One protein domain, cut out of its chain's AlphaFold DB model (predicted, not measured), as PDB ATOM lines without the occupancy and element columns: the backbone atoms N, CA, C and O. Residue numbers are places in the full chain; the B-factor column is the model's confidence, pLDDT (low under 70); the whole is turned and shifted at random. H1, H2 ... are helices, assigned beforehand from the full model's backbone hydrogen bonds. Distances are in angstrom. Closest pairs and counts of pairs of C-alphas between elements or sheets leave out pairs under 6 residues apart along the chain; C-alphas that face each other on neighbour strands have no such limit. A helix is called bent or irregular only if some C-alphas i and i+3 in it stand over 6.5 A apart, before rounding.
ATOM      1  N   GLN A 118     -36.258  11.562  15.134       74.81
ATOM      2  CA  GLN A 118     -37.503  12.164  14.684       74.81
ATOM      3  C   GLN A 118     -38.744  11.619  15.401       74.81
ATOM      4  O   GLN A 118     -39.742  12.329  15.452       74.81
ATOM      5  N   VAL A 119     -38.719  10.395  15.944       77.62
ATOM      6  CA  VAL A 119     -39.869   9.844  16.686       77.62
ATOM      7  C   VAL A 119     -39.923  10.454  18.085       77.62
ATOM      8  O   VAL A 119     -40.943  11.027  18.459       77.62
ATOM      9  N   ALA A 120     -38.803  10.413  18.813       82.00
ATOM     10  CA  ALA A 120     -38.701  10.980  20.157       82.00
ATOM     11  C   ALA A 120     -38.893  12.506  20.165       82.00
ATOM     12  O   ALA A 120     -39.557  13.029  21.055       82.00
ATOM     13  N   ILE A 121     -38.377  13.218  19.154       87.44
ATOM     14  CA  ILE A 121     -38.607  14.660  18.973       87.44
ATOM     15  C   ILE A 121     -40.104  14.937  18.753       87.44
ATOM     16  O   ILE A 121     -40.689  15.711  19.501       87.44
ATOM     17  N   LYS A 122     -40.770  14.231  17.825       90.00
ATOM     18  CA  LYS A 122     -42.211  14.426  17.566       90.00
ATOM     19  C   LYS A 122     -43.095  14.101  18.779       90.00
ATOM     20  O   LYS A 122     -44.111  14.764  18.961       90.00
ATOM     21  N   GLU A 123     -42.743  13.111  19.603       91.31
ATOM     22  CA  GLU A 123     -43.460  12.841  20.862       91.31
ATOM     23  C   GLU A 123     -43.212  13.952  21.895       91.31
ATOM     24  O   GLU A 123     -44.161  14.461  22.492       91.31
ATOM     25  N   ARG A 124     -41.959  14.400  22.044       94.19
ATOM     26  CA  ARG A 124     -41.568  15.506  22.929       94.19
ATOM     27  C   ARG A 124     -42.304  16.805  22.600       94.19
ATOM     28  O   ARG A 124     -42.833  17.443  23.509       94.19
ATOM     29  N   ASP A 125     -42.385  17.154  21.322       92.38
ATOM     30  CA  ASP A 125     -43.051  18.367  20.842       92.38
ATOM     31  C   ASP A 125     -44.580  18.275  21.008       92.38
ATOM     32  O   ASP A 125     -45.219  19.244  21.415       92.38
ATOM     33  N   GLN A 126     -45.174  17.091  20.803       91.81
ATOM     34  CA  GLN A 126     -46.604  16.856  21.054       91.81
ATOM     35  C   GLN A 126     -46.961  16.954  22.548       91.81
ATOM     36  O   GLN A 126     -48.022  17.477  22.886       91.81
ATOM     37  N   ILE A 127     -46.081  16.520  23.458       94.56
ATOM     38  CA  ILE A 127     -46.265  16.727  24.905       94.56
ATOM     39  C   ILE A 127     -46.076  18.211  25.266       94.56
ATOM     40  O   ILE A 127     -46.834  18.743  26.079       94.56
ATOM     41  N   LEU A 128     -45.103  18.893  24.653       94.25
ATOM     42  CA  LEU A 128     -44.842  20.320  24.859       94.25
ATOM     43  C   LEU A 128     -46.056  21.185  24.473       94.25
ATOM     44  O   LEU A 128     -46.463  22.032  25.267       94.25
ATOM     45  N   ASP A 129     -46.680  20.920  23.319       91.19
ATOM     46  CA  ASP A 129     -47.932  21.559  22.884       91.19
ATOM     47  C   ASP A 129     -49.054  21.417  23.933       91.19
ATOM     48  O   ASP A 129     -49.723  22.398  24.266       91.19
ATOM     49  N   ILE A 130     -49.254  20.207  24.479       92.31
ATOM     50  CA  ILE A 130     -50.293  19.932  25.490       92.31
ATOM     51  C   ILE A 130     -50.029  20.718  26.779       92.31
ATOM     52  O   ILE A 130     -50.943  21.336  27.329       92.31
ATOM     53  N   ILE A 131     -48.786  20.707  27.273       94.69
ATOM     54  CA  ILE A 131     -48.424  21.402  28.514       94.69
ATOM     55  C   ILE A 131     -48.515  22.923  28.349       94.69
ATOM     56  O   ILE A 131     -49.012  23.587  29.257       94.69
ATOM     57  N   ASN A 132     -48.109  23.476  27.202       92.50
ATOM     58  CA  ASN A 132     -48.229  24.909  26.929       92.50
ATOM     59  C   ASN A 132     -49.700  25.348  26.879       92.50
ATOM     60  O   ASN A 132     -50.076  26.273  27.598       92.50
ATOM     61  N   TYR A 133     -50.565  24.623  26.155       90.94
ATOM     62  CA  TYR A 133     -52.005  24.910  26.153       90.94
ATOM     63  C   TYR A 133     -52.603  24.901  27.563       90.94
ATOM     64  O   TYR A 133     -53.371  25.794  27.909       90.94
ATOM     65  N   LEU A 134     -52.242  23.925  28.402       91.69
ATOM     66  CA  LEU A 134     -52.743  23.837  29.778       91.69
ATOM     67  C   LEU A 134     -52.277  24.992  30.685       91.69
ATOM     68  O   LEU A 134     -52.939  25.275  31.680       91.69
ATOM     69  N   ILE A 135     -51.181  25.675  30.342       92.38
ATOM     70  CA  ILE A 135     -50.712  26.891  31.026       92.38
ATOM     71  C   ILE A 135     -51.455  28.137  30.518       92.38
ATOM     72  O   ILE A 135     -51.693  29.061  31.298       92.38
ATOM     73  N   GLU A 136     -51.814  28.171  29.234       88.44
ATOM     74  CA  GLU A 136     -52.455  29.311  28.556       88.44
ATOM     75  C   GLU A 136     -53.993  29.314  28.635       88.44
ATOM     76  O   GLU A 136     -54.604  30.374  28.475       88.44
ATOM     77  N   LYS A 137     -54.609  28.152  28.899       77.31
ATOM     78  CA  LYS A 137     -56.055  27.855  28.820       77.31
ATOM     79  C   LYS A 137     -56.981  28.894  29.472       77.31
ATOM     80  O   LYS A 137     -58.113  29.061  29.016       77.31
ATOM     81  N   ASP A 138     -56.515  29.572  30.517       66.06
ATOM     82  CA  ASP A 138     -57.287  30.550  31.295       66.06
ATOM     83  C   ASP A 138     -57.503  31.889  30.556       66.06
ATOM     84  O   ASP A 138     -58.348  32.691  30.958       66.06
ATOM     85  N   LYS A 139     -56.761  32.159  29.468       57.75
ATOM     86  CA  LYS A 139     -56.942  33.353  28.623       57.75
ATOM     87  C   LYS A 139     -57.771  33.046  27.371       57.75
ATOM     88  O   LYS A 139     -57.823  31.925  26.876       57.75
ATOM     89  N   THR A 140     -58.381  34.087  26.804       53.16
ATOM     90  CA  THR A 140     -59.276  34.067  25.626       53.16
ATOM     91  C   THR A 140     -58.594  33.737  24.286       53.16
ATOM     92  O   THR A 140     -59.135  34.026  23.218       53.16
ATOM     93  N   MET A 141     -57.410  33.124  24.320       48.38
ATOM     94  CA  MET A 141     -56.672  32.658  23.148       48.38
ATOM     95  C   MET A 141     -57.541  31.691  22.335       48.38
ATOM     96  O   MET A 141     -58.192  30.819  22.912       48.38
ATOM     97  N   SER A 142     -57.597  31.882  21.009       51.56
ATOM     98  CA  SER A 142     -58.660  31.307  20.170       51.56
ATOM     99  C   SER A 142     -58.787  29.793  20.341       51.56
ATOM    100  O   SER A 142     -57.988  29.007  19.816       51.56
ATOM    101  N   GLN A 143     -59.825  29.383  21.077       57.16
ATOM    102  CA  GLN A 143     -59.993  27.997  21.505       57.16
ATOM    103  C   GLN A 143     -60.200  27.048  20.318       57.16
ATOM    104  O   GLN A 143     -59.966  25.855  20.480       57.16
ATOM    105  N   SER A 144     -60.575  27.544  19.131       65.12
ATOM    106  CA  SER A 144     -60.649  26.736  17.908       65.12
ATOM    107  C   SER A 144     -59.301  26.114  17.557       65.12
ATOM    108  O   SER A 144     -59.218  24.901  17.415       65.12
ATOM    109  N   ASN A 145     -58.235  26.910  17.457       62.66
ATOM    110  CA  ASN A 145     -56.988  26.464  16.834       62.66
ATOM    111  C   ASN A 145     -56.198  25.553  17.782       62.66
ATOM    112  O   ASN A 145     -55.682  24.515  17.369       62.66
ATOM    113  N   ALA A 146     -56.170  25.897  19.074       64.75
ATOM    114  CA  ALA A 146     -55.561  25.049  20.090       64.75
ATOM    115  C   ALA A 146     -56.335  23.730  20.264       64.75
ATOM    116  O   ALA A 146     -55.720  22.665  20.232       64.75
ATOM    117  N   ARG A 147     -57.680  23.758  20.335       66.94
ATOM    118  CA  ARG A 147     -58.478  22.517  20.371       66.94
ATOM    119  C   ARG A 147     -58.377  21.716  19.077       66.94
ATOM    120  O   ARG A 147     -58.387  20.502  19.153       66.94
ATOM    121  N   GLN A 148     -58.234  22.332  17.905       69.81
ATOM    122  CA  GLN A 148     -58.018  21.599  16.651       69.81
ATOM    123  C   GLN A 148     -56.682  20.847  16.665       69.81
ATOM    124  O   GLN A 148     -56.672  19.646  16.396       69.81
ATOM    125  N   ARG A 149     -55.574  21.498  17.058       67.94
ATOM    126  CA  ARG A 149     -54.281  20.810  17.243       67.94
ATOM    127  C   ARG A 149     -54.390  19.697  18.288       67.94
ATOM    128  O   ARG A 149     -53.935  18.586  18.037       67.94
ATOM    129  N   LEU A 150     -55.058  19.952  19.414       71.94
ATOM    130  CA  LEU A 150     -55.260  18.947  20.460       71.94
ATOM    131  C   LEU A 150     -56.169  17.799  20.031       71.94
ATOM    132  O   LEU A 150     -55.859  16.673  20.374       71.94
ATOM    133  N   ASN A 151     -57.221  18.027  19.247       76.19
ATOM    134  CA  ASN A 151     -58.090  16.965  18.733       76.19
ATOM    135  C   ASN A 151     -57.323  16.053  17.764       76.19
ATOM    136  O   ASN A 151     -57.481  14.836  17.806       76.19
ATOM    137  N   LEU A 152     -56.440  16.618  16.930       70.06
ATOM    138  CA  LEU A 152     -55.546  15.841  16.063       70.06
ATOM    139  C   LEU A 152     -54.552  14.985  16.872       70.06
ATOM    140  O   LEU A 152     -54.240  13.866  16.466       70.06
ATOM    141  N   ILE A 153     -54.087  15.491  18.019       74.94
ATOM    142  CA  ILE A 153     -53.161  14.804  18.933       74.94
ATOM    143  C   ILE A 153     -53.895  13.757  19.803       74.94
ATOM    144  O   ILE A 153     -53.421  12.630  19.934       74.94
ATOM    145  N   ALA A 154     -55.072  14.080  20.344       63.69
ATOM    146  CA  ALA A 154     -55.865  13.261  21.270       63.69
ATOM    147  C   ALA A 154     -56.349  11.932  20.669       63.69
ATOM    148  O   ALA A 154     -56.627  10.997  21.411       63.69
ATOM    149  N   ASN A 155     -56.329  11.797  19.338       75.56
ATOM    150  CA  ASN A 155     -56.514  10.523  18.635       75.56
ATOM    151  C   ASN A 155     -55.497   9.424  19.036       75.56
ATOM    152  O   ASN A 155     -55.640   8.282  18.601       75.56
ATOM    153  N   LYS A 156     -54.468   9.732  19.846       87.06
ATOM    154  CA  LYS A 156     -53.655   8.727  20.552       87.06
ATOM    155  C   LYS A 156     -54.012   8.700  22.053       87.06
ATOM    156  O   LYS A 156     -53.823   9.720  22.723       87.06
ATOM    157  N   PRO A 157     -54.363   7.536  22.639       90.19
ATOM    158  CA  PRO A 157     -54.817   7.449  24.035       90.19
ATOM    159  C   PRO A 157     -53.762   7.904  25.059       90.19
ATOM    160  O   PRO A 157     -54.104   8.442  26.109       90.19
ATOM    161  N   LYS A 158     -52.463   7.771  24.745       92.31
ATOM    162  CA  LYS A 158     -51.365   8.277  25.593       92.31
ATOM    163  C   LYS A 158     -51.493   9.786  25.859       92.31
ATOM    164  O   LYS A 158     -51.295  10.233  26.987       92.31
ATOM    165  N   TYR A 159     -51.869  10.566  24.846       93.19
ATOM    166  CA  TYR A 159     -52.009  12.018  24.965       93.19
ATOM    167  C   TYR A 159     -53.329  12.443  25.607       93.19
ATOM    168  O   TYR A 159     -53.339  13.415  26.357       93.19
ATOM    169  N   GLU A 160     -54.413  11.692  25.399       90.25
ATOM    170  CA  GLU A 160     -55.665  11.874  26.143       90.25
ATOM    171  C   GLU A 160     -55.442  11.692  27.658       90.25
ATOM    172  O   GLU A 160     -55.877  12.516  28.463       90.25
ATOM    173  N   ILE A 161     -54.678  10.664  28.053       94.00
ATOM    174  CA  ILE A 161     -54.306  10.405  29.452       94.00
ATOM    175  C   ILE A 161     -53.442  11.545  30.027       94.00
ATOM    176  O   ILE A 161     -53.712  11.997  31.141       94.00
ATOM    177  N   ILE A 162     -52.449  12.054  29.278       95.12
ATOM    178  CA  ILE A 162     -51.680  13.257  29.665       95.12
ATOM    179  C   ILE A 162     -52.634  14.433  29.889       95.12
ATOM    180  O   ILE A 162     -52.629  15.026  30.967       95.12
ATOM    181  N   MET A 163     -53.466  14.742  28.892       92.81
ATOM    182  CA  MET A 163     -54.378  15.882  28.909       92.81
ATOM    183  C   MET A 163     -55.311  15.826  30.126       92.81
ATOM    184  O   MET A 163     -55.283  16.740  30.947       92.81
ATOM    185  N   ARG A 164     -56.039  14.717  30.318       93.75
ATOM    186  CA  ARG A 164     -56.961  14.499  31.451       93.75
ATOM    187  C   ARG A 164     -56.275  14.648  32.813       93.75
ATOM    188  O   ARG A 164     -56.814  15.293  33.713       93.75
ATOM    189  N   ILE A 165     -55.094  14.048  32.993       96.31
ATOM    190  CA  ILE A 165     -54.390  14.059  34.285       96.31
ATOM    191  C   ILE A 165     -53.820  15.442  34.596       96.31
ATOM    192  O   ILE A 165     -53.914  15.897  35.740       96.31
ATOM    193  N   PHE A 166     -53.226  16.124  33.614       95.75
ATOM    194  CA  PHE A 166     -52.677  17.454  33.852       95.75
ATOM    195  C   PHE A 166     -53.764  18.520  33.943       95.75
ATOM    196  O   PHE A 166     -53.669  19.346  34.840       95.75
ATOM    197  N   GLU A 167     -54.838  18.456  33.157       93.56
ATOM    198  CA  GLU A 167     -56.008  19.331  33.308       93.56
ATOM    199  C   GLU A 167     -56.575  19.291  34.736       93.56
ATOM    200  O   GLU A 167     -56.767  20.341  35.351       93.56
ATOM    201  N   ALA A 168     -56.724  18.096  35.320       94.75
ATOM    202  CA  ALA A 168     -57.115  17.945  36.721       94.75
ATOM    203  C   ALA A 168     -56.071  18.523  37.704       94.75
ATOM    204  O   ALA A 168     -56.442  19.192  38.668       94.75
ATOM    205  N   LYS A 169     -54.766  18.315  37.464       95.81
ATOM    206  CA  LYS A 169     -53.685  18.877  38.303       95.81
ATOM    207  C   LYS A 169     -53.591  20.408  38.215       95.81
ATOM    208  O   LYS A 169     -53.289  21.031  39.228       95.81
ATOM    209  N   PHE A 170     -53.845  21.006  37.049       93.94
ATOM    210  CA  PHE A 170     -53.893  22.458  36.852       93.94
ATOM    211  C   PHE A 170     -55.136  23.058  37.519       93.94
ATOM    212  O   PHE A 170     -54.997  24.005  38.284       93.94
ATOM    213  N   ALA A 171     -56.319  22.457  37.349       91.00
ATOM    214  CA  ALA A 171     -57.545  22.895  38.030       91.00
ATOM    215  C   ALA A 171     -57.463  22.789  39.569       91.00
ATOM    216  O   ALA A 171     -58.093  23.564  40.284       91.00
ATOM    217  N   GLN A 172     -56.666  21.853  40.095       93.50
ATOM    218  CA  GLN A 172     -56.370  21.729  41.530       93.50
ATOM    219  C   GLN A 172     -55.219  22.634  42.010       93.50
ATOM    220  O   GLN A 172     -54.953  22.702  43.214       93.50
ATOM    221  N   MET A 173     -54.507  23.323  41.110       92.81
ATOM    222  CA  MET A 173     -53.346  24.136  41.467       92.81
ATOM    223  C   MET A 173     -53.772  25.495  42.025       92.81
ATOM    224  O   MET A 173     -53.744  26.512  41.344       92.81
ATOM    225  N   SER A 174     -54.081  25.532  43.316       92.25
ATOM    226  CA  SER A 174     -54.099  26.781  44.080       92.25
ATOM    227  C   SER A 174     -52.721  27.074  44.685       92.25
ATOM    228  O   SER A 174     -51.923  26.173  44.974       92.25
ATOM    229  N   LYS A 175     -52.419  28.357  44.892       93.50
ATOM    230  CA  LYS A 175     -51.259  28.851  45.647       93.50
ATOM    231  C   LYS A 175     -51.761  29.838  46.690       93.50
ATOM    232  O   LYS A 175     -52.574  30.699  46.372       93.50
ATOM    233  N   SER A 176     -51.314  29.710  47.937       94.75
ATOM    234  CA  SER A 176     -51.714  30.673  48.967       94.75
ATOM    235  C   SER A 176     -51.037  32.026  48.723       94.75
ATOM    236  O   SER A 176     -49.929  32.090  48.182       94.75
ATOM    237  N   LYS A 177     -51.657  33.119  49.190       93.75
ATOM    238  CA  LYS A 177     -51.033  34.454  49.171       93.75
ATOM    239  C   LYS A 177     -49.650  34.432  49.836       93.75
ATOM    240  O   LYS A 177     -48.723  35.071  49.352       93.75
ATOM    241  N   GLU A 178     -49.480  33.645  50.901       91.75
ATOM    242  CA  GLU A 178     -48.187  33.482  51.568       91.75
ATOM    243  C   GLU A 178     -47.160  32.746  50.684       91.75
ATOM    244  O   GLU A 178     -46.017  33.187  50.594       91.75
ATOM    245  N   GLU A 179     -47.545  31.673  49.979       91.88
ATOM    246  CA  GLU A 179     -46.668  30.986  49.014       91.88
ATOM    247  C   GLU A 179     -46.231  31.909  47.869       91.88
ATOM    248  O   GLU A 179     -45.060  31.890  47.482       91.88
ATOM    249  N   MET A 180     -47.151  32.729  47.350       95.12
ATOM    250  CA  MET A 180     -46.866  33.703  46.295       95.12
ATOM    251  C   MET A 180     -45.864  34.765  46.774       95.12
ATOM    252  O   MET A 180     -44.851  34.975  46.110       95.12
ATOM    253  N   ILE A 181     -46.053  35.370  47.958       93.88
ATOM    254  CA  ILE A 181     -45.075  36.326  48.520       93.88
ATOM    255  C   ILE A 181     -43.732  35.619  48.784       93.88
ATOM    256  O   ILE A 181     -42.678  36.158  48.441       93.88
ATOM    257  N   LYS A 182     -43.737  34.387  49.321       90.19
ATOM    258  CA  LYS A 182     -42.514  33.581  49.525       90.19
ATOM    259  C   LYS A 182     -41.773  33.339  48.210       90.19
ATOM    260  O   LYS A 182     -40.543  33.349  48.201       90.19
ATOM    261  N   PHE A 183     -42.487  33.146  47.102       92.62
ATOM    262  CA  PHE A 183     -41.903  33.033  45.768       92.62
ATOM    263  C   PHE A 183     -41.361  34.378  45.258       92.62
ATOM    264  O   PHE A 183     -40.187  34.430  44.893       92.62
ATOM    265  N   CYS A 184     -42.140  35.467  45.324       94.56
ATOM    266  CA  CYS A 184     -41.700  36.816  44.939       94.56
ATOM    267  C   CYS A 184     -40.419  37.236  45.664       94.56
ATOM    268  O   CYS A 184     -39.445  37.597  45.011       94.56
ATOM    269  N   MET A 185     -40.373  37.127  46.994       92.88
ATOM    270  CA  MET A 185     -39.197  37.532  47.770       92.88
ATOM    271  C   MET A 185     -37.981  36.647  47.465       92.88
ATOM    272  O   MET A 185     -36.884  37.161  47.265       92.88
ATOM    273  N   ARG A 186     -38.154  35.322  47.317       90.94
ATOM    274  CA  ARG A 186     -37.067  34.423  46.873       90.94
ATOM    275  C   ARG A 186     -36.551  34.761  45.468       90.94
ATOM    276  O   ARG A 186     -35.368  34.551  45.202       90.94
ATOM    277  N   LYS A 187     -37.411  35.256  44.572       93.62
ATOM    278  CA  LYS A 187     -37.044  35.693  43.218       93.62
ATOM    279  C   LYS A 187     -36.327  37.044  43.232       93.62
ATOM    280  O   LYS A 187     -35.239  37.120  42.670       93.62
ATOM    281  N   ALA A 188     -36.846  38.032  43.958       94.19
ATOM    282  CA  ALA A 188     -36.214  39.336  44.151       94.19
ATOM    283  C   ALA A 188     -34.825  39.214  44.803       94.19
ATOM    284  O   ALA A 188     -33.838  39.675  44.239       94.19
ATOM    285  N   PHE A 189     -34.702  38.495  45.927       90.19
ATOM    286  CA  PHE A 189     -33.405  38.263  46.578       90.19
ATOM    287  C   PHE A 189     -32.410  37.510  45.689       90.19
ATOM    288  O   PHE A 189     -31.203  37.709  45.823       90.19
ATOM    289  N   LYS A 190     -32.890  36.650  44.779       90.06
ATOM    290  CA  LYS A 190     -32.021  36.030  43.778       90.06
ATOM    291  C   LYS A 190     -31.599  37.029  42.695       90.06
ATOM    292  O   LYS A 190     -30.423  37.044  42.361       90.06
ATOM    293  N   PHE A 191     -32.511  37.844  42.170       93.94
ATOM    294  CA  PHE A 191     -32.201  38.866  41.167       93.94
ATOM    295  C   PHE A 191     -31.155  39.865  41.683       93.94
ATOM    296  O   PHE A 191     -30.119  40.034  41.051       93.94
ATOM    297  N   VAL A 192     -31.367  40.413  42.886       90.56
ATOM    298  CA  VAL A 192     -30.401  41.261  43.609       90.56
ATOM    299  C   VAL A 192     -29.037  40.572  43.725       90.56
ATOM    300  O   VAL A 192     -28.004  41.147  43.396       90.56
ATOM    301  N   TYR A 193     -29.015  39.308  44.156       86.12
ATOM    302  CA  TYR A 193     -27.771  38.553  44.307       86.12
ATOM    303  C   TYR A 193     -27.046  38.315  42.968       86.12
ATOM    304  O   TYR A 193     -25.836  38.527  42.884       86.12
ATOM    305  N   ASP A 194     -27.766  37.897  41.925       89.25
ATOM    306  CA  ASP A 194     -27.205  37.640  40.594       89.25
ATOM    307  C   ASP A 194     -26.706  38.953  39.939       89.25
ATOM    308  O   ASP A 194     -25.654  38.948  39.291       89.25
ATOM    309  N   LYS A 195     -27.385  40.090  40.178       90.31
ATOM    310  CA  LYS A 195     -26.935  41.443  39.794       90.31
ATOM    311  C   LYS A 195     -25.582  41.773  40.427       90.31
ATOM    312  O   LYS A 195     -24.618  41.999  39.701       90.31
ATOM    313  N   ILE A 196     -25.464  41.719  41.756       85.06
ATOM    314  CA  ILE A 196     -24.233  42.153  42.438       85.06
ATOM    315  C   ILE A 196     -23.047  41.210  42.150       85.06
ATOM    316  O   ILE A 196     -21.899  41.650  42.073       85.06
ATOM    317  N   VAL A 197     -23.295  39.910  41.935       85.88
ATOM    318  CA  VAL A 197     -22.261  38.975  41.441       85.88
ATOM    319  C   VAL A 197     -21.747  39.392  40.059       85.88
ATOM    320  O   VAL A 197     -20.544  39.305  39.804       85.88
ATOM    321  N   SER A 198     -22.635  39.871  39.184       88.69
ATOM    322  CA  SER A 198     -22.280  40.351  37.844       88.69
ATOM    323  C   SER A 198     -21.485  41.661  37.906       88.69
ATOM    324  O   SER A 198     -20.450  41.780  37.253       88.69
ATOM    325  N   GLU A 199     -21.902  42.607  38.752       86.81
ATOM    326  CA  GLU A 199     -21.209  43.885  38.984       86.81
ATOM    327  C   GLU A 199     -19.798  43.692  39.554       86.81
ATOM    328  O   GLU A 199     -18.840  44.282  39.051       86.81
ATOM    329  N   LYS A 200     -19.637  42.816  40.557       83.44
ATOM    330  CA  LYS A 200     -18.327  42.510  41.162       83.44
ATOM    331  C   LYS A 200     -17.436  41.624  40.268       83.44
ATOM    332  O   LYS A 200     -16.289  41.379  40.632       83.44
ATOM    333  N   LYS A 201     -17.928  41.154  39.106       81.69
ATOM    334  CA  LYS A 201     -17.215  40.359  38.072       81.69
ATOM    335  C   LYS A 201     -16.451  39.123  38.586       81.69
ATOM    336  O   LYS A 201     -15.573  38.600  37.899       81.69
ATOM    337  N   GLN A 202     -16.769  38.631  39.782       78.62
ATOM    338  CA  GLN A 202     -16.034  37.564  40.464       78.62
ATOM    339  C   GLN A 202     -16.987  36.586  41.156       78.62
ATOM    340  O   GLN A 202     -18.050  36.953  41.660       78.62
ATOM    341  N   LYS A 203     -16.594  35.307  41.211       78.88
ATOM    342  CA  LYS A 203     -17.346  34.246  41.898       78.88
ATOM    343  C   LYS A 203     -17.185  34.387  43.417       78.88
ATOM    344  O   LYS A 203     -16.371  33.683  44.011       78.88
ATOM    345  N   LEU A 204     -17.982  35.277  44.018       76.25
ATOM    346  CA  LEU A 204     -17.969  35.581  45.455       76.25
ATOM    347  C   LEU A 204     -17.906  34.306  46.309       76.25
ATOM    348  O   LEU A 204     -18.739  33.402  46.177       76.25
ATOM    349  N   ASN A 205     -16.938  34.241  47.219       84.00
ATOM    350  CA  ASN A 205     -16.762  33.144  48.159       84.00
ATOM    351  C   ASN A 205     -17.856  33.176  49.251       84.00
ATOM    352  O   ASN A 205     -18.523  34.186  49.461       84.00
ATOM    353  N   LYS A 206     -18.073  32.080  49.993       77.56
ATOM    354  CA  LYS A 206     -19.192  32.000  50.963       77.56
ATOM    355  C   LYS A 206     -19.154  33.033  52.104       77.56
ATOM    356  O   LYS A 206     -20.207  33.292  52.679       77.56
ATOM    357  N   LYS A 207     -17.990  33.599  52.442       79.81
ATOM    358  CA  LYS A 207     -17.872  34.734  53.372       79.81
ATOM    359  C   LYS A 207     -18.253  36.043  52.685       79.81
ATOM    360  O   LYS A 207     -19.080  36.760  53.221       79.81
ATOM    361  N   GLU A 208     -17.745  36.305  51.483       77.56
ATOM    362  CA  GLU A 208     -18.100  37.494  50.685       77.56
ATOM    363  C   GLU A 208     -19.600  37.533  50.360       77.56
ATOM    364  O   GLU A 208     -20.236  38.561  50.534       77.56
ATOM    365  N   GLN A 209     -20.211  36.398  49.997       72.81
ATOM    366  CA  GLN A 209     -21.665  36.273  49.807       72.81
ATOM    367  C   GLN A 209     -22.478  36.573  51.076       72.81
ATOM    368  O   GLN A 209     -23.676  36.843  50.974       72.81
ATOM    369  N   LYS A 210     -21.869  36.440  52.261       73.75
ATOM    370  CA  LYS A 210     -22.495  36.710  53.560       73.75
ATOM    371  C   LYS A 210     -22.279  38.169  53.946       73.75
ATOM    372  O   LYS A 210     -23.252  38.871  54.162       73.75
ATOM    373  N   GLN A 211     -21.036  38.644  53.896       74.50
ATOM    374  CA  GLN A 211     -20.668  40.044  54.096       74.50
ATOM    375  C   GLN A 211     -21.442  40.974  53.157       74.50
ATOM    376  O   GLN A 211     -21.980  41.962  53.627       74.50
ATOM    377  N   LEU A 212     -21.595  40.617  51.879       72.25
ATOM    378  CA  LEU A 212     -22.407  41.366  50.920       72.25
ATOM    379  C   LEU A 212     -23.894  41.395  51.303       72.25
ATOM    380  O   LEU A 212     -24.558  42.403  51.102       72.25
ATOM    381  N   LYS A 213     -24.445  40.303  51.844       72.75
ATOM    382  CA  LYS A 213     -25.835  40.295  52.329       72.75
ATOM    383  C   LYS A 213     -25.976  41.151  53.582       72.75
ATOM    384  O   LYS A 213     -26.952  41.874  53.697       72.75
ATOM    385  N   ASN A 214     -24.993  41.121  54.473       76.31
ATOM    386  CA  ASN A 214     -24.956  41.975  55.653       76.31
ATOM    387  C   ASN A 214     -24.841  43.464  55.274       76.31
ATOM    388  O   ASN A 214     -25.598  44.279  55.783       76.31
ATOM    389  N   GLU A 215     -23.959  43.796  54.328       75.50
ATOM    390  CA  GLU A 215     -23.766  45.120  53.718       75.50
ATOM    391  C   GLU A 215     -25.055  45.628  53.050       75.50
ATOM    392  O   GLU A 215     -25.527  46.720  53.349       75.50
ATOM    393  N   TYR A 216     -25.664  44.812  52.186       75.69
ATOM    394  CA  TYR A 216     -26.825  45.202  51.388       75.69
ATOM    395  C   TYR A 216     -28.137  45.244  52.193       75.69
ATOM    396  O   TYR A 216     -28.962  46.130  51.975       75.69
ATOM    397  N   PHE A 217     -28.342  44.301  53.122       71.62
ATOM    398  CA  PHE A 217     -29.557  44.211  53.944       71.62
ATOM    399  C   PHE A 217     -29.422  44.858  55.336       71.62
ATOM    400  O   PHE A 217     -30.313  44.706  56.168       71.62
ATOM    401  N   GLY A 218     -28.316  45.557  55.620       66.94
ATOM    402  CA  GLY A 218     -28.075  46.224  56.910       66.94
ATOM    403  C   GLY A 218     -27.907  45.276  58.110       66.94
ATOM    404  O   GLY A 218     -28.059  45.695  59.256       66.94
ATOM    405  N   ILE A 219     -27.615  43.993  57.871       65.50
ATOM    406  CA  ILE A 219     -27.591  42.945  58.901       65.50
ATOM    407  C   ILE A 219     -26.247  42.961  59.636       65.50
ATOM    408  O   ILE A 219     -25.285  42.312  59.223       65.50
ATOM    409  N   THR A 220     -26.173  43.649  60.769       58.91
ATOM    410  CA  THR A 220     -25.008  43.566  61.668       58.91
ATOM    411  C   THR A 220     -24.946  42.228  62.418       58.91
ATOM    412  O   THR A 220     -23.859  41.676  62.590       58.91
ATOM    413  N   ASN A 221     -26.098  41.659  62.795       63.91
ATOM    414  CA  ASN A 221     -26.205  40.432  63.592       63.91
ATOM    415  C   ASN A 221     -26.591  39.204  62.751       63.91
ATOM    416  O   ASN A 221     -27.732  39.061  62.314       63.91
ATOM    417  N   GLU A 222     -25.670  38.251  62.581       55.34
ATOM    418  CA  GLU A 222     -25.888  37.063  61.732       55.34
ATOM    419  C   GLU A 222     -27.065  36.164  62.164       55.34
ATOM    420  O   GLU A 222     -27.620  35.437  61.340       55.34
ATOM    421  N   SER A 223     -27.426  36.190  63.449       57.97
ATOM    422  CA  SER A 223     -28.537  35.430  64.035       57.97
ATOM    423  C   SER A 223     -29.914  36.040  63.767       57.97
ATOM    424  O   SER A 223     -30.920  35.352  63.913       57.97
ATOM    425  N   GLU A 224     -29.969  37.326  63.419       56.25
ATOM    426  CA  GLU A 224     -31.200  38.124  63.438       56.25
ATOM    427  C   GLU A 224     -31.928  38.144  62.084       56.25
ATOM    428  O   GLU A 224     -33.114  38.454  62.019       56.25
ATOM    429  N   TYR A 225     -31.236  37.785  60.997       54.03
ATOM    430  CA  TYR A 225     -31.763  37.892  59.632       54.03
ATOM    431  C   TYR A 225     -31.260  36.746  58.734       54.03
ATOM    432  O   TYR A 225     -30.646  36.922  57.677       54.03
ATOM    433  N   ALA A 226     -31.504  35.510  59.169       57.47
ATOM    434  CA  ALA A 226     -31.287  34.336  58.334       57.47
ATOM    435  C   ALA A 226     -32.303  34.321  57.176       57.47
ATOM    436  O   ALA A 226     -33.502  34.214  57.430       57.47
ATOM    437  N   LEU A 227     -31.814  34.400  55.924       60.03
ATOM    438  CA  LEU A 227     -32.609  34.440  54.676       60.03
ATOM    439  C   LEU A 227     -33.925  33.639  54.793       60.03
ATOM    440  O   LEU A 227     -33.846  32.412  54.938       60.03
ATOM    441  N   PRO A 228     -35.104  34.289  54.720       61.03
ATOM    442  CA  PRO A 228     -36.357  33.648  55.092       61.03
ATOM    443  C   PRO A 228     -36.704  32.395  54.299       61.03
ATOM    444  O   PRO A 228     -36.307  32.196  53.144       61.03
ATOM    445  N   PHE A 229     -37.535  31.560  54.923       63.06
ATOM    446  CA  PHE A 229     -38.078  30.339  54.314       63.06
ATOM    447  C   PHE A 229     -36.979  29.340  53.910       63.06
ATOM    448  O   PHE A 229     -37.134  28.583  52.948       63.06
ATOM    449  N   ARG A 230     -35.864  29.346  54.641       67.44
ATOM    450  CA  ARG A 230     -34.882  28.258  54.692       67.44
ATOM    451  C   ARG A 230     -35.029  27.538  56.032       67.44
ATOM    452  O   ARG A 230     -35.508  28.129  56.998       67.44
ATOM    453  N   ASP A 231     -34.627  26.273  56.099       66.50
ATOM    454  CA  ASP A 231     -34.822  25.439  57.297       66.50
ATOM    455  C   ASP A 231     -34.042  25.964  58.520       66.50
ATOM    456  O   ASP A 231     -34.451  25.749  59.665       66.50
ATOM    457  N   ASP A 232     -32.953  26.694  58.250       64.50
ATOM    458  CA  ASP A 232     -32.072  27.399  59.183       64.50
ATOM    459  C   ASP A 232     -32.516  28.844  59.508       64.50
ATOM    460  O   ASP A 232     -31.807  29.541  60.232       64.50
ATOM    461  N   SER A 233     -33.675  29.304  59.020       61.78
ATOM    462  CA  SER A 233     -34.227  30.622  59.373       61.78
ATOM    463  C   SER A 233     -35.130  30.574  60.611       61.78
ATOM    464  O   SER A 233     -35.934  29.653  60.778       61.78
ATOM    465  N   ALA A 234     -35.021  31.603  61.457       66.81
ATOM    466  CA  ALA A 234     -35.964  31.864  62.544       66.81
ATOM    467  C   ALA A 234     -37.345  32.286  62.002       66.81
ATOM    468  O   ALA A 234     -38.377  31.850  62.511       66.81
ATOM    469  N   GLU A 235     -37.373  33.060  60.913       66.56
ATOM    470  CA  GLU A 235     -38.594  33.564  60.278       66.56
ATOM    471  C   GLU A 235     -39.072  32.592  59.182       66.56
ATOM    472  O   GLU A 235     -38.769  32.691  57.987       66.56
ATOM    473  N   LYS A 236     -39.813  31.570  59.630       68.00
ATOM    474  CA  LYS A 236     -40.370  30.502  58.776       68.00
ATOM    475  C   LYS A 236     -41.697  30.896  58.111       68.00
ATOM    476  O   LYS A 236     -42.040  30.381  57.041       68.00
ATOM    477  N   THR A 237     -42.426  31.817  58.730       68.12
ATOM    478  CA  THR A 237     -43.637  32.471  58.217       68.12
ATOM    479  C   THR A 237     -43.301  33.825  57.597       68.12
ATOM    480  O   THR A 237     -42.291  34.442  57.926       68.12
ATOM    481  N   MET A 238     -44.140  34.288  56.672       78.88
ATOM    482  CA  MET A 238     -44.039  35.632  56.108       78.88
ATOM    483  C   MET A 238     -44.549  36.656  57.128       78.88
ATOM    484  O   MET A 238     -45.741  36.951  57.151       78.88
ATOM    485  N   ASN A 239     -43.671  37.185  57.983       82.75
ATOM    486  CA  ASN A 239     -44.055  38.290  58.858       82.75
ATOM    487  C   ASN A 239     -44.150  39.603  58.054       82.75
ATOM    488  O   ASN A 239     -43.250  39.946  57.286       82.75
ATOM    489  N   ASP A 240     -45.213  40.370  58.286       89.25
ATOM    490  CA  ASP A 240     -45.357  41.746  57.809       89.25
ATOM    491  C   ASP A 240     -44.181  42.623  58.282       89.25
ATOM    492  O   ASP A 240     -43.734  43.492  57.537       89.25
ATOM    493  N   ASP A 241     -43.622  42.380  59.475       86.81
ATOM    494  CA  ASP A 241     -42.463  43.140  59.972       86.81
ATOM    495  C   ASP A 241     -41.162  42.805  59.239       86.81
ATOM    496  O   ASP A 241     -40.327  43.690  59.060       86.81
ATOM    497  N   PHE A 242     -40.997  41.568  58.754       85.44
ATOM    498  CA  PHE A 242     -39.881  41.236  57.867       85.44
ATOM    499  C   PHE A 242     -39.978  42.046  56.574       85.44
ATOM    500  O   PHE A 242     -38.993  42.630  56.120       85.44
ATOM    501  N   LEU A 243     -41.177  42.124  55.991       91.00
ATOM    502  CA  LEU A 243     -41.412  42.898  54.774       91.00
ATOM    503  C   LEU A 243     -41.149  44.391  55.020       91.00
ATOM    504  O   LEU A 243     -40.360  44.972  54.278       91.00
ATOM    505  N   LYS A 244     -41.671  44.977  56.109       91.19
ATOM    506  CA  LYS A 244     -41.335  46.353  56.533       91.19
ATOM    507  C   LYS A 244     -39.817  46.555  56.648       91.19
ATOM    508  O   LYS A 244     -39.289  47.455  56.010       91.19
ATOM    509  N   LYS A 245     -39.098  45.692  57.383       86.88
ATOM    510  CA  LYS A 245     -37.628  45.761  57.537       86.88
ATOM    511  C   LYS A 245     -36.880  45.659  56.202       86.88
ATOM    512  O   LYS A 245     -35.876  46.332  56.018       86.88
ATOM    513  N   THR A 246     -37.353  44.825  55.274       88.12
ATOM    514  CA  THR A 246     -36.702  44.632  53.966       88.12
ATOM    515  C   THR A 246     -36.905  45.842  53.057       88.12
ATOM    516  O   THR A 246     -35.962  46.317  52.435       88.12
ATOM    517  N   PHE A 247     -38.133  46.358  52.982       92.44
ATOM    518  CA  PHE A 247     -38.457  47.528  52.165       92.44
ATOM    519  C   PHE A 247     -38.042  48.856  52.830       92.44
ATOM    520  O   PHE A 247     -37.905  49.848  52.127       92.44
ATOM    521  N   ALA A 248     -37.696  48.884  54.123       90.62
ATOM    522  CA  ALA A 248     -37.018  50.022  54.764       90.62
ATOM    523  C   ALA A 248     -35.637  50.351  54.146       90.62
ATOM    524  O   ALA A 248     -35.056  51.400  54.417       90.62
ATOM    525  N   LEU A 249     -35.097  49.462  53.307       89.44
ATOM    526  CA  LEU A 249     -33.806  49.609  52.648       89.44
ATOM    527  C   LEU A 249     -33.985  50.192  51.238       89.44
ATOM    528  O   LEU A 249     -34.399  49.493  50.312       89.44
ATOM    529  N   ASN A 250     -33.600  51.454  51.041       91.25
ATOM    530  CA  ASN A 250     -33.731  52.135  49.744       91.25
ATOM    531  C   ASN A 250     -32.993  51.411  48.597       91.25
ATOM    532  O   ASN A 250     -33.495  51.371  47.474       91.25
ATOM    533  N   ASN A 251     -31.849  50.772  48.879       91.12
ATOM    534  CA  ASN A 251     -31.131  49.942  47.902       91.12
ATOM    535  C   ASN A 251     -32.003  48.772  47.416       91.12
ATOM    536  O   ASN A 251     -32.126  48.551  46.211       91.12
ATOM    537  N   PHE A 252     -32.674  48.082  48.348       91.94
ATOM    538  CA  PHE A 252     -33.595  46.998  48.016       91.94
ATOM    539  C   PHE A 252     -34.822  47.502  47.260       91.94
ATOM    540  O   PHE A 252     -35.204  46.857  46.293       91.94
ATOM    541  N   ILE A 253     -35.411  48.653  47.621       94.62
ATOM    542  CA  ILE A 253     -36.508  49.259  46.835       94.62
ATOM    543  C   ILE A 253     -36.087  49.444  45.370       94.62
ATOM    544  O   ILE A 253     -36.838  49.077  44.466       94.62
ATOM    545  N   ASN A 254     -34.900  50.002  45.131       95.00
ATOM    546  CA  ASN A 254     -34.433  50.316  43.783       95.00
ATOM    547  C   ASN A 254     -34.186  49.051  42.949       95.00
ATOM    548  O   ASN A 254     -34.673  48.959  41.825       95.00
ATOM    549  N   ASP A 255     -33.535  48.029  43.508       95.12
ATOM    550  CA  ASP A 255     -33.372  46.756  42.793       95.12
ATOM    551  C   ASP A 255     -34.668  45.932  42.721       95.12
ATOM    552  O   ASP A 255     -34.816  45.109  41.819       95.12
ATOM    553  N   TYR A 256     -35.634  46.163  43.618       96.38
ATOM    554  CA  TYR A 256     -36.971  45.574  43.520       96.38
ATOM    555  C   TYR A 256     -37.768  46.180  42.358       96.38
ATOM    556  O   TYR A 256     -38.486  45.448  41.684       96.38
ATOM    557  N   LYS A 257     -37.609  47.481  42.068       97.19
ATOM    558  CA  LYS A 257     -38.173  48.122  40.863       97.19
ATOM    559  C   LYS A 257     -37.605  47.467  39.590       97.19
ATOM    560  O   LYS A 257     -38.377  46.926  38.802       97.19
ATOM    561  N   LEU A 258     -36.277  47.338  39.487       97.06
ATOM    562  CA  LEU A 258     -35.602  46.625  38.384       97.06
ATOM    563  C   LEU A 258     -36.013  45.135  38.276       97.06
ATOM    564  O   LEU A 258     -36.105  44.573  37.182       97.06
ATOM    565  N   PHE A 259     -36.286  44.479  39.410       97.31
ATOM    566  CA  PHE A 259     -36.830  43.118  39.451       97.31
ATOM    567  C   PHE A 259     -38.273  43.039  38.922       97.31
ATOM    568  O   PHE A 259     -38.608  42.054  38.265       97.31
ATOM    569  N   LEU A 260     -39.118  44.044  39.188       97.56
ATOM    570  CA  LEU A 260     -40.480  44.121  38.643       97.56
ATOM    571  C   LEU A 260     -40.482  44.386  37.130       97.56
ATOM    572  O   LEU A 260     -41.302  43.809  36.421       97.56
ATOM    573  N   GLU A 261     -39.547  45.196  36.632       97.69
ATOM    574  CA  GLU A 261     -39.321  45.397  35.192       97.69
ATOM    575  C   GLU A 261     -38.912  44.080  34.510       97.69
ATOM    576  O   GLU A 261     -39.491  43.688  33.502       97.69
ATOM    577  N   SER A 262     -37.984  43.336  35.121       96.94
ATOM    578  CA  SER A 262     -37.488  42.041  34.623       96.94
ATOM    579  C   SER A 262     -38.405  40.842  34.944       96.94
ATOM    580  O   SER A 262     -38.023  39.687  34.733       96.94
ATOM    581  N   TYR A 263     -39.582  41.071  35.537       95.94
ATOM    582  CA  TYR A 263     -40.341  40.032  36.244       95.94
ATOM    583  C   TYR A 263     -40.827  38.904  35.334       95.94
ATOM    584  O   TYR A 263     -40.682  37.724  35.674       95.94
ATOM    585  N   ASP A 264     -41.390  39.264  34.179       95.56
ATOM    586  CA  ASP A 264     -42.000  38.308  33.255       95.56
ATOM    587  C   ASP A 264     -40.945  37.343  32.705       95.56
ATOM    588  O   ASP A 264     -41.133  36.132  32.798       95.56
ATOM    589  N   ASP A 265     -39.787  37.849  32.271       96.12
ATOM    590  CA  ASP A 265     -38.658  37.037  31.798       96.12
ATOM    591  C   ASP A 265     -38.135  36.080  32.878       96.12
ATOM    592  O   ASP A 265     -37.826  34.914  32.609       96.12
ATOM    593  N   ILE A 266     -38.037  36.547  34.128       94.81
ATOM    594  CA  ILE A 266     -37.560  35.747  35.268       94.81
ATOM    595  C   ILE A 266     -38.536  34.611  35.611       94.81
ATOM    596  O   ILE A 266     -38.107  33.559  36.117       94.81
ATOM    597  N   LEU A 267     -39.834  34.815  35.378       92.94
ATOM    598  CA  LEU A 267     -40.868  33.811  35.610       92.94
ATOM    599  C   LEU A 267     -41.021  32.862  34.423       92.94
ATOM    600  O   LEU A 267     -41.055  31.651  34.629       92.94
ATOM    601  N   GLU A 268     -41.029  33.375  33.199       93.00
ATOM    602  CA  GLU A 268     -41.125  32.596  31.967       93.00
ATOM    603  C   GLU A 268     -39.937  31.625  31.852       93.00
ATOM    604  O   GLU A 268     -40.113  30.410  31.759       93.00
ATOM    605  N   LYS A 269     -38.711  32.114  32.079       94.94
ATOM    606  CA  LYS A 269     -37.473  31.309  32.142       94.94
ATOM    607  C   LYS A 269     -37.428  30.305  33.305       94.94
ATOM    608  O   LYS A 269     -36.575  29.411  33.318       94.94
ATOM    609  N   ASP A 270     -38.299  30.444  34.305       94.06
ATOM    610  CA  ASP A 270     -38.509  29.466  35.382       94.06
ATOM    611  C   ASP A 270     -39.576  28.434  35.002       94.06
ATOM    612  O   ASP A 270     -39.421  27.249  35.303       94.06
ATOM    613  N   ASN A 271     -40.631  28.868  34.309       94.75
ATOM    614  CA  ASN A 271     -41.706  28.011  33.834       94.75
ATOM    615  C   ASN A 271     -41.222  27.096  32.707       94.75
ATOM    616  O   ASN A 271     -41.364  25.888  32.842       94.75
ATOM    617  N   GLN A 272     -40.514  27.613  31.700       95.56
ATOM    618  CA  GLN A 272     -39.868  26.827  30.636       95.56
ATOM    619  C   GLN A 272     -38.973  25.705  31.182       95.56
ATOM    620  O   GLN A 272     -38.973  24.588  30.667       95.56
ATOM    621  N   LYS A 273     -38.263  25.950  32.292       95.94
ATOM    622  CA  LYS A 273     -37.457  24.917  32.966       95.94
ATOM    623  C   LYS A 273     -38.311  23.858  33.661       95.94
ATOM    624  O   LYS A 273     -37.943  22.688  33.634       95.94
ATOM    625  N   LYS A 274     -39.443  24.237  34.265       95.81
ATOM    626  CA  LYS A 274     -40.422  23.279  34.812       95.81
ATOM    627  C   LYS A 274     -41.105  22.484  33.697       95.81
ATOM    628  O   LYS A 274     -41.290  21.289  33.878       95.81
ATOM    629  N   ILE A 275     -41.436  23.124  32.572       96.56
ATOM    630  CA  ILE A 275     -42.028  22.503  31.381       96.56
ATOM    631  C   ILE A 275     -41.069  21.453  30.818       96.56
ATOM    632  O   ILE A 275     -41.457  20.298  30.718       96.56
ATOM    633  N   ALA A 276     -39.802  21.797  30.555       96.19
ATOM    634  CA  ALA A 276     -38.806  20.837  30.074       96.19
ATOM    635  C   ALA A 276     -38.663  19.628  31.019       96.19
ATOM    636  O   ALA A 276     -38.846  18.492  30.598       96.19
ATOM    637  N   ILE A 277     -38.464  19.874  32.321       96.56
ATOM    638  CA  ILE A 277     -38.367  18.817  33.347       96.56
ATOM    639  C   ILE A 277     -39.647  17.963  33.431       96.56
ATOM    640  O   ILE A 277     -39.571  16.786  33.785       96.56
ATOM    641  N   LEU A 278     -40.817  18.540  33.143       97.31
ATOM    642  CA  LEU A 278     -42.095  17.831  33.119       97.31
ATOM    643  C   LEU A 278     -42.234  16.958  31.868       97.31
ATOM    644  O   LEU A 278     -42.575  15.787  31.994       97.31
ATOM    645  N   VAL A 279     -41.939  17.502  30.686       97.00
ATOM    646  CA  VAL A 279     -41.943  16.770  29.411       97.00
ATOM    647  C   VAL A 279     -40.974  15.588  29.480       97.00
ATOM    648  O   VAL A 279     -41.357  14.463  29.163       97.00
ATOM    649  N   ASP A 280     -39.759  15.810  29.984       95.94
ATOM    650  CA  ASP A 280     -38.759  14.755  30.142       95.94
ATOM    651  C   ASP A 280     -39.245  13.673  31.149       95.94
ATOM    652  O   ASP A 280     -39.098  12.484  30.883       95.94
ATOM    653  N   GLN A 281     -39.941  14.037  32.242       97.00
ATOM    654  CA  GLN A 281     -40.569  13.068  33.171       97.00
ATOM    655  C   GLN A 281     -41.753  12.292  32.571       97.00
ATOM    656  O   GLN A 281     -42.002  11.151  32.966       97.00
ATOM    657  N   ILE A 282     -42.501  12.893  31.643       96.62
ATOM    658  CA  ILE A 282     -43.576  12.215  30.905       96.62
ATOM    659  C   ILE A 282     -42.965  11.180  29.947       96.62
ATOM    660  O   ILE A 282     -43.437  10.048  29.909       96.62
ATOM    661  N   LEU A 283     -41.880  11.530  29.248       95.81
ATOM    662  CA  LEU A 283     -41.133  10.625  28.362       95.81
ATOM    663  C   LEU A 283     -40.419   9.490  29.122       95.81
ATOM    664  O   LEU A 283     -40.375   8.364  28.637       95.81
ATOM    665  N   GLU A 284     -39.896   9.751  30.325       95.81
ATOM    666  CA  GLU A 284     -39.296   8.728  31.203       95.81
ATOM    667  C   GLU A 284     -40.327   7.775  31.849       95.81
ATOM    668  O   GLU A 284     -39.943   6.794  32.494       95.81
ATOM    669  N   THR A 285     -41.633   8.039  31.720       96.38
ATOM    670  CA  THR A 285     -42.679   7.219  32.348       96.38
ATOM    671  C   THR A 285     -43.020   5.992  31.479       96.38
ATOM    672  O   THR A 285     -43.469   6.168  30.348       96.38
ATOM    673  N   PRO A 286     -42.886   4.747  31.989       94.12
ATOM    674  CA  PRO A 286     -43.120   3.534  31.201       94.12
ATOM    675  C   PRO A 286     -44.606   3.313  30.884       94.12
ATOM    676  O   PRO A 286     -45.461   3.448  31.766       94.12
ATOM    677  N   ASP A 287     -44.899   2.899  29.647       94.00
ATOM    678  CA  ASP A 287     -46.269   2.798  29.125       94.00
ATOM    679  C   ASP A 287     -47.162   1.826  29.932       94.00
ATOM    680  O   ASP A 287     -48.319   2.139  30.204       94.00
ATOM    681  N   GLU A 288     -46.610   0.705  30.424       93.50
ATOM    682  CA  GLU A 288     -47.314  -0.294  31.259       93.50
ATOM    683  C   GLU A 288     -48.001   0.292  32.507       93.50
ATOM    684  O   GLU A 288     -48.937  -0.290  33.046       93.50
ATOM    685  N   ASN A 289     -47.495   1.417  33.019       93.75
ATOM    686  CA  ASN A 289     -47.957   2.053  34.251       93.75
ATOM    687  C   ASN A 289     -48.190   3.562  34.053       93.75
ATOM    688  O   ASN A 289     -48.115   4.332  35.014       93.75
ATOM    689  N   PHE A 290     -48.461   3.992  32.817       95.94
ATOM    690  CA  PHE A 290     -48.342   5.387  32.396       95.94
ATOM    691  C   PHE A 290     -49.151   6.376  33.249       95.94
ATOM    692  O   PHE A 290     -48.574   7.252  33.893       95.94
ATOM    693  N   GLU A 291     -50.469   6.179  33.362       96.94
ATOM    694  CA  GLU A 291     -51.353   6.992  34.217       96.94
ATOM    695  C   GLU A 291     -50.864   7.039  35.676       96.94
ATOM    696  O   GLU A 291     -50.765   8.109  36.281       96.94
ATOM    697  N   GLN A 292     -50.456   5.894  36.227       97.31
ATOM    698  CA  GLN A 292     -49.938   5.800  37.593       97.31
ATOM    699  C   GLN A 292     -48.559   6.453  37.761       97.31
ATOM    700  O   GLN A 292     -48.180   6.786  38.884       97.31
ATOM    701  N   GLY A 293     -47.784   6.632  36.691       97.19
ATOM    702  CA  GLY A 293     -46.568   7.443  36.678       97.19
ATOM    703  C   GLY A 293     -46.887   8.937  36.669       97.19
ATOM    704  O   GLY A 293     -46.423   9.665  37.548       97.19
ATOM    705  N   LEU A 294     -47.767   9.377  35.764       97.31
ATOM    706  CA  LEU A 294     -48.186  10.779  35.654       97.31
ATOM    707  C   LEU A 294     -48.854  11.299  36.933       97.31
ATOM    708  O   LEU A 294     -48.567  12.410  37.387       97.31
ATOM    709  N   LEU A 295     -49.683  10.481  37.590       96.81
ATOM    710  CA  LEU A 295     -50.275  10.825  38.885       96.81
ATOM    711  C   LEU A 295     -49.204  11.112  39.955       96.81
ATOM    712  O   LEU A 295     -49.357  12.075  40.714       96.81
ATOM    713  N   LYS A 296     -48.082  10.373  39.962       97.25
ATOM    714  CA  LYS A 296     -46.955  10.551  40.903       97.25
ATOM    715  C   LYS A 296     -46.121  11.813  40.640       97.25
ATOM    716  O   LYS A 296     -45.348  12.204  41.520       97.25
ATOM    717  N   ILE A 297     -46.274  12.483  39.494       96.88
ATOM    718  CA  ILE A 297     -45.583  13.748  39.209       96.88
ATOM    719  C   ILE A 297     -46.154  14.857  40.111       96.88
ATOM    720  O   ILE A 297     -47.315  15.258  39.994       96.88
ATOM    721  N   LYS A 298     -45.322  15.334  41.051       93.44
ATOM    722  CA  LYS A 298     -45.692  16.300  42.110       93.44
ATOM    723  C   LYS A 298     -45.386  17.768  41.792       93.44
ATOM    724  O   LYS A 298     -45.738  18.634  42.587       93.44
ATOM    725  N   ARG A 299     -44.655  18.060  40.714       91.56
ATOM    726  CA  ARG A 299     -44.243  19.424  40.351       91.56
ATOM    727  C   ARG A 299     -44.630  19.692  38.907       91.56
ATOM    728  O   ARG A 299     -44.133  19.014  38.019       91.56
ATOM    729  N   ILE A 300     -45.490  20.683  38.718       95.69
ATOM    730  CA  ILE A 300     -45.914  21.201  37.417       95.69
ATOM    731  C   ILE A 300     -45.457  22.666  37.274       95.69
ATOM    732  O   ILE A 300     -45.165  23.314  38.290       95.69
ATOM    733  N   PRO A 301     -45.336  23.194  36.043       96.31
ATOM    734  CA  PRO A 301     -45.284  24.635  35.807       96.31
ATOM    735  C   PRO A 301     -46.536  25.331  36.358       96.31
ATOM    736  O   PRO A 301     -47.560  24.699  36.600       96.31
ATOM    737  N   TRP A 302     -46.434  26.635  36.602       95.25
ATOM    738  CA  TRP A 302     -47.562  27.448  37.061       95.25
ATOM    739  C   TRP A 302     -48.420  27.862  35.858       95.25
ATOM    740  O   TRP A 302     -47.865  28.117  34.787       95.25
ATOM    741  N   SER A 303     -49.745  27.922  36.027       94.88
ATOM    742  CA  SER A 303     -50.656  28.449  35.001       94.88
ATOM    743  C   SER A 303     -50.441  29.948  34.820       94.88
ATOM    744  O   SER A 303     -49.921  30.626  35.717       94.88
ATOM    745  N   ARG A 304     -50.852  30.491  33.668       92.12
ATOM    746  CA  ARG A 304     -50.696  31.922  33.405       92.12
ATOM    747  C   ARG A 304     -51.444  32.760  34.441       92.12
ATOM    748  O   ARG A 304     -50.890  33.767  34.863       92.12
ATOM    749  N   GLU A 305     -52.615  32.332  34.920       92.69
ATOM    750  CA  GLU A 305     -53.346  33.060  35.967       92.69
ATOM    751  C   GLU A 305     -52.503  33.255  37.242       92.69
ATOM    752  O   GLU A 305     -52.345  34.384  37.705       92.69
ATOM    753  N   ILE A 306     -51.882  32.192  37.768       94.12
ATOM    754  CA  ILE A 306     -51.051  32.269  38.983       94.12
ATOM    755  C   ILE A 306     -49.844  33.190  38.763       94.12
ATOM    756  O   ILE A 306     -49.448  33.907  39.682       94.12
ATOM    757  N   LEU A 307     -49.261  33.199  37.561       94.06
ATOM    758  CA  LEU A 307     -48.160  34.104  37.218       94.06
ATOM    759  C   LEU A 307     -48.611  35.575  37.260       94.06
ATOM    760  O   LEU A 307     -47.944  36.383  37.905       94.06
ATOM    761  N   GLU A 308     -49.765  35.915  36.670       94.56
ATOM    762  CA  GLU A 308     -50.323  37.281  36.727       94.56
ATOM    763  C   GLU A 308     -50.726  37.678  38.162       94.56
ATOM    764  O   GLU A 308     -50.397  38.776  38.611       94.56
ATOM    765  N   GLN A 309     -51.381  36.787  38.921       95.69
ATOM    766  CA  GLN A 309     -51.731  37.017  40.332       95.69
ATOM    767  C   GLN A 309     -50.476  37.276  41.183       95.69
ATOM    768  O   GLN A 309     -50.445  38.191  42.009       95.69
ATOM    769  N   THR A 310     -49.406  36.506  40.959       96.25
ATOM    770  CA  THR A 310     -48.144  36.654  41.700       96.25
ATOM    771  C   THR A 310     -47.396  37.930  41.284       96.25
ATOM    772  O   THR A 310     -46.755  38.552  42.136       96.25
ATOM    773  N   LYS A 311     -47.547  38.391  40.031       96.38
ATOM    774  CA  LYS A 311     -47.056  39.695  39.544       96.38
ATOM    775  C   LYS A 311     -47.790  40.865  40.197       96.38
ATOM    776  O   LYS A 311     -47.148  41.738  40.773       96.38
ATOM    777  N   GLN A 312     -49.125  40.849  40.181       97.25
ATOM    778  CA  GLN A 312     -49.961  41.846  40.865       97.25
ATOM    779  C   GLN A 312     -49.605  41.934  42.352       97.25
ATOM    780  O   GLN A 312     -49.462  43.024  42.905       97.25
ATOM    781  N   LEU A 313     -49.388  40.780  42.991       96.88
ATOM    782  CA  LEU A 313     -48.957  40.714  44.379       96.88
ATOM    783  C   LEU A 313     -47.545  41.281  44.584       96.88
ATOM    784  O   LEU A 313     -47.327  41.954  45.585       96.88
ATOM    785  N   ALA A 314     -46.604  41.072  43.658       97.19
ATOM    786  CA  ALA A 314     -45.269  41.673  43.721       97.19
ATOM    787  C   ALA A 314     -45.327  43.212  43.653       97.19
ATOM    788  O   ALA A 314     -44.734  43.888  44.494       97.19
ATOM    789  N   THR A 315     -46.118  43.773  42.733       97.50
ATOM    790  CA  THR A 315     -46.365  45.224  42.661       97.50
ATOM    791  C   THR A 315     -47.029  45.747  43.940       97.50
ATOM    792  O   THR A 315     -46.614  46.774  44.476       97.50
ATOM    793  N   PHE A 316     -47.998  45.010  44.498       96.75
ATOM    794  CA  PHE A 316     -48.634  45.351  45.776       96.75
ATOM    795  C   PHE A 316     -47.651  45.353  46.962       96.75
ATOM    796  O   PHE A 316     -47.801  46.174  47.862       96.75
ATOM    797  N   LEU A 317     -46.630  44.485  46.983       96.44
ATOM    798  CA  LEU A 317     -45.585  44.525  48.020       96.44
ATOM    799  C   LEU A 317     -44.795  45.839  47.951       96.44
ATOM    800  O   LEU A 317     -44.621  46.494  48.978       96.44
ATOM    801  N   LEU A 318     -44.377  46.254  46.751       96.75
ATOM    802  CA  LEU A 318     -43.695  47.537  46.561       96.75
ATOM    803  C   LEU A 318     -44.595  48.716  46.972       96.75
ATOM    804  O   LEU A 318     -44.140  49.601  47.693       96.75
ATOM    805  N   GLN A 319     -45.875  48.699  46.587       96.25
ATOM    806  CA  GLN A 319     -46.834  49.746  46.950       96.25
ATOM    807  C   GLN A 319     -47.088  49.814  48.466       96.25
ATOM    808  O   GLN A 319     -47.067  50.906  49.031       96.25
ATOM    809  N   LYS A 320     -47.308  48.670  49.133       95.25
ATOM    810  CA  LYS A 320     -47.628  48.603  50.571       95.25
ATOM    811  C   LYS A 320     -46.435  48.952  51.463       95.25
ATOM    812  O   LYS A 320     -46.642  49.564  52.506       95.25
ATOM    813  N   TYR A 321     -45.221  48.522  51.110       94.88
ATOM    814  CA  TYR A 321     -44.063  48.634  52.007       94.88
ATOM    815  C   TYR A 321     -42.998  49.639  51.556       94.88
ATOM    816  O   TYR A 321     -42.306  50.178  52.412       94.88
ATOM    817  N   GLY A 322     -42.861  49.922  50.255       92.88
ATOM    818  CA  GLY A 322     -41.863  50.876  49.752       92.88
ATOM    819  C   GLY A 322     -42.233  52.343  49.999       92.88
ATOM    820  O   GLY A 322     -41.370  53.151  50.331       92.88
ATOM    821  N   THR A 323     -43.523  52.677  49.910       87.12
ATOM    822  CA  THR A 323     -44.047  54.050  50.095       87.12
ATOM    823  C   THR A 323     -43.920  54.573  51.532       87.12
ATOM    824  O   THR A 323     -43.915  55.784  51.756       87.12
ATOM    825  N   ILE A 324     -43.769  53.678  52.516       79.62
ATOM    826  CA  ILE A 324     -43.651  54.028  53.941       79.62
ATOM    827  C   ILE A 324     -42.410  54.908  54.187       79.62
ATOM    828  O   ILE A 324     -42.479  55.868  54.956       79.62
ATOM    829  N   ASN A 325     -41.297  54.637  53.495       70.81
ATOM    830  CA  ASN A 325     -40.053  55.397  53.656       70.81
ATOM    831  C   ASN A 325     -40.196  56.835  53.139       70.81
ATOM    832  O   ASN A 325     -39.705  57.768  53.770       70.81
ATOM    833  N   GLU A 326     -40.875  57.018  52.004       74.50
ATOM    834  CA  GLU A 326     -41.057  58.324  51.354       74.50
ATOM    835  C   GLU A 326     -41.870  59.272  52.255       74.50
ATOM    836  O   GLU A 326     -41.532  60.448  52.402       74.50
ATOM    837  N   GLN A 327     -42.879  58.744  52.958       75.00
ATOM    838  CA  GLN A 327     -43.661  59.505  53.937       75.00
ATOM    839  C   GLN A 327     -42.878  59.809  55.228       75.00
ATOM    840  O   GLN A 327     -43.007  60.905  55.777       75.00
ATOM    841  N   GLN A 328     -42.035  58.887  55.709       71.75
ATOM    842  CA  GLN A 328     -41.229  59.098  56.923       71.75
ATOM    843  C   GLN A 328     -40.044  60.053  56.709       71.75
ATOM    844  O   GLN A 328     -39.725  60.836  57.601       71.75
ATOM    845  N   MET A 329     -39.423  60.057  55.525       64.56
ATOM    846  CA  MET A 329     -38.362  61.017  55.186       64.56
ATOM    847  C   MET A 329     -38.894  62.459  55.140       64.56
ATOM    848  O   MET A 329     -38.256  63.370  55.668       64.56
TER     849      MET A 329
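AT A GLANCE: This is residues 118 to 329 of the 887 residues of an uncharacterized protein of Tetrahymena thermophila (strain SB210) (UniProt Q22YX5). Two lobes of helices stand end to end, with H8 running from one to the other and making much of the join. In one lobe the longest helix, H10, has H7 beside it, H4 and H6 set crosswise to it and H5 beyond H7; in the other, H3 lies side by side with H1 and with H9, the last part of H8 packs on H1, and H2 is at the edge. The printed part has 212 residues with ten named helices, H1 to H10 in chain order, and no named strand: the class is all helix. The whole is loose and elongated, with a radius of gyration of the C-alphas of 21.1 A and spans of 64 by 37 by 31 A.

HOW THE PARTS SIT: H10, residues 304 to 329, touches H7, residues 250 to 261, with residues 311 to 322 alone, at a shallow tilt of 27 degrees, opposite ways; the closest C-alphas, of Gly 322 and Ile 253, are 6.3 A apart. H6, residues 240 to 247, touches H10 about perpendicular at 75 degrees, Phe 247 to Gly 322, 5.4 A between C-alphas. H4, residues 177 to 199, touches H7 at 77 degrees, about perpendicular, closest at the C-alphas of Ala 188 and Phe 259, 6.1 A. H4 also touches H10, with residues 180 to 184 alone, closest at the C-alphas of Met 180 and Thr 310, 5.6 A. H5, residues 208 to 217, and H7 only just touch, only at their ends, with 3 pairs of C-alphas within 8 A, the closest those of Tyr 216 and Asn 251, 7.3 A. H8, residues 263 to 283, and H7 meet only through their link. H8 touches H1, residues 118 to 136, with residues 275 to 283 alone, at a steep tilt of 47 degrees, closest at the C-alphas of Val 279 and Ile 127, 6.2 A. H3, residues 157 to 171, touches H1 at a shallow tilt of 28 degrees, the same way, closest at the C-alphas of Glu 167 and Leu 134, 6.6 A. H3 touches H9, residues 287 to 296, at a shallow tilt of 4 degrees, closest at the C-alphas of Ile 161 and Glu 291, 6.6 A. H2, residues 143 to 154, forms a helical hairpin with H1; they only just touch, with 3 pairs of C-alphas within 8 A, the closest those of Ala 146 and Tyr 133, 7.0 A. Every O i to N i+4 pair is within hydrogen-bond range in H1, H2, H3, H4, H6 and H7, against 5 of 6 in H5, 15 of 17 in H8, 3 of 6 in H9 and 18 of 22 in H10.

IN THESE COORDINATES: H1 begins at C-alpha 118, (-37.503, 12.164, 14.684), and H10 ends at C-alpha 329, (-38.362, 61.017, 55.186). From first to last C-alpha H10 measures 38.4 A, H4 32.9 A, H8 30.5 A and H1 26.6 A. H9 is irregular, with C-alphas 288 and 291 8.8 A apart, and H10 only just, with C-alphas 320 and 323 6.54 A apart.

THE WHOLE: The printed part has no cut, and the C-alphas of Glu 288 and Met 329, the two farthest apart, are 66.4 A from each other. The link from H5 to H6, 22 residues, is long. Residues 198 to 203, of which 198 and 199 belong to H4, stand free. The mean pLDDT of the printed part is 85.7; it is under 70 at residues 138 to 149, 154, 218 to 237 and 329.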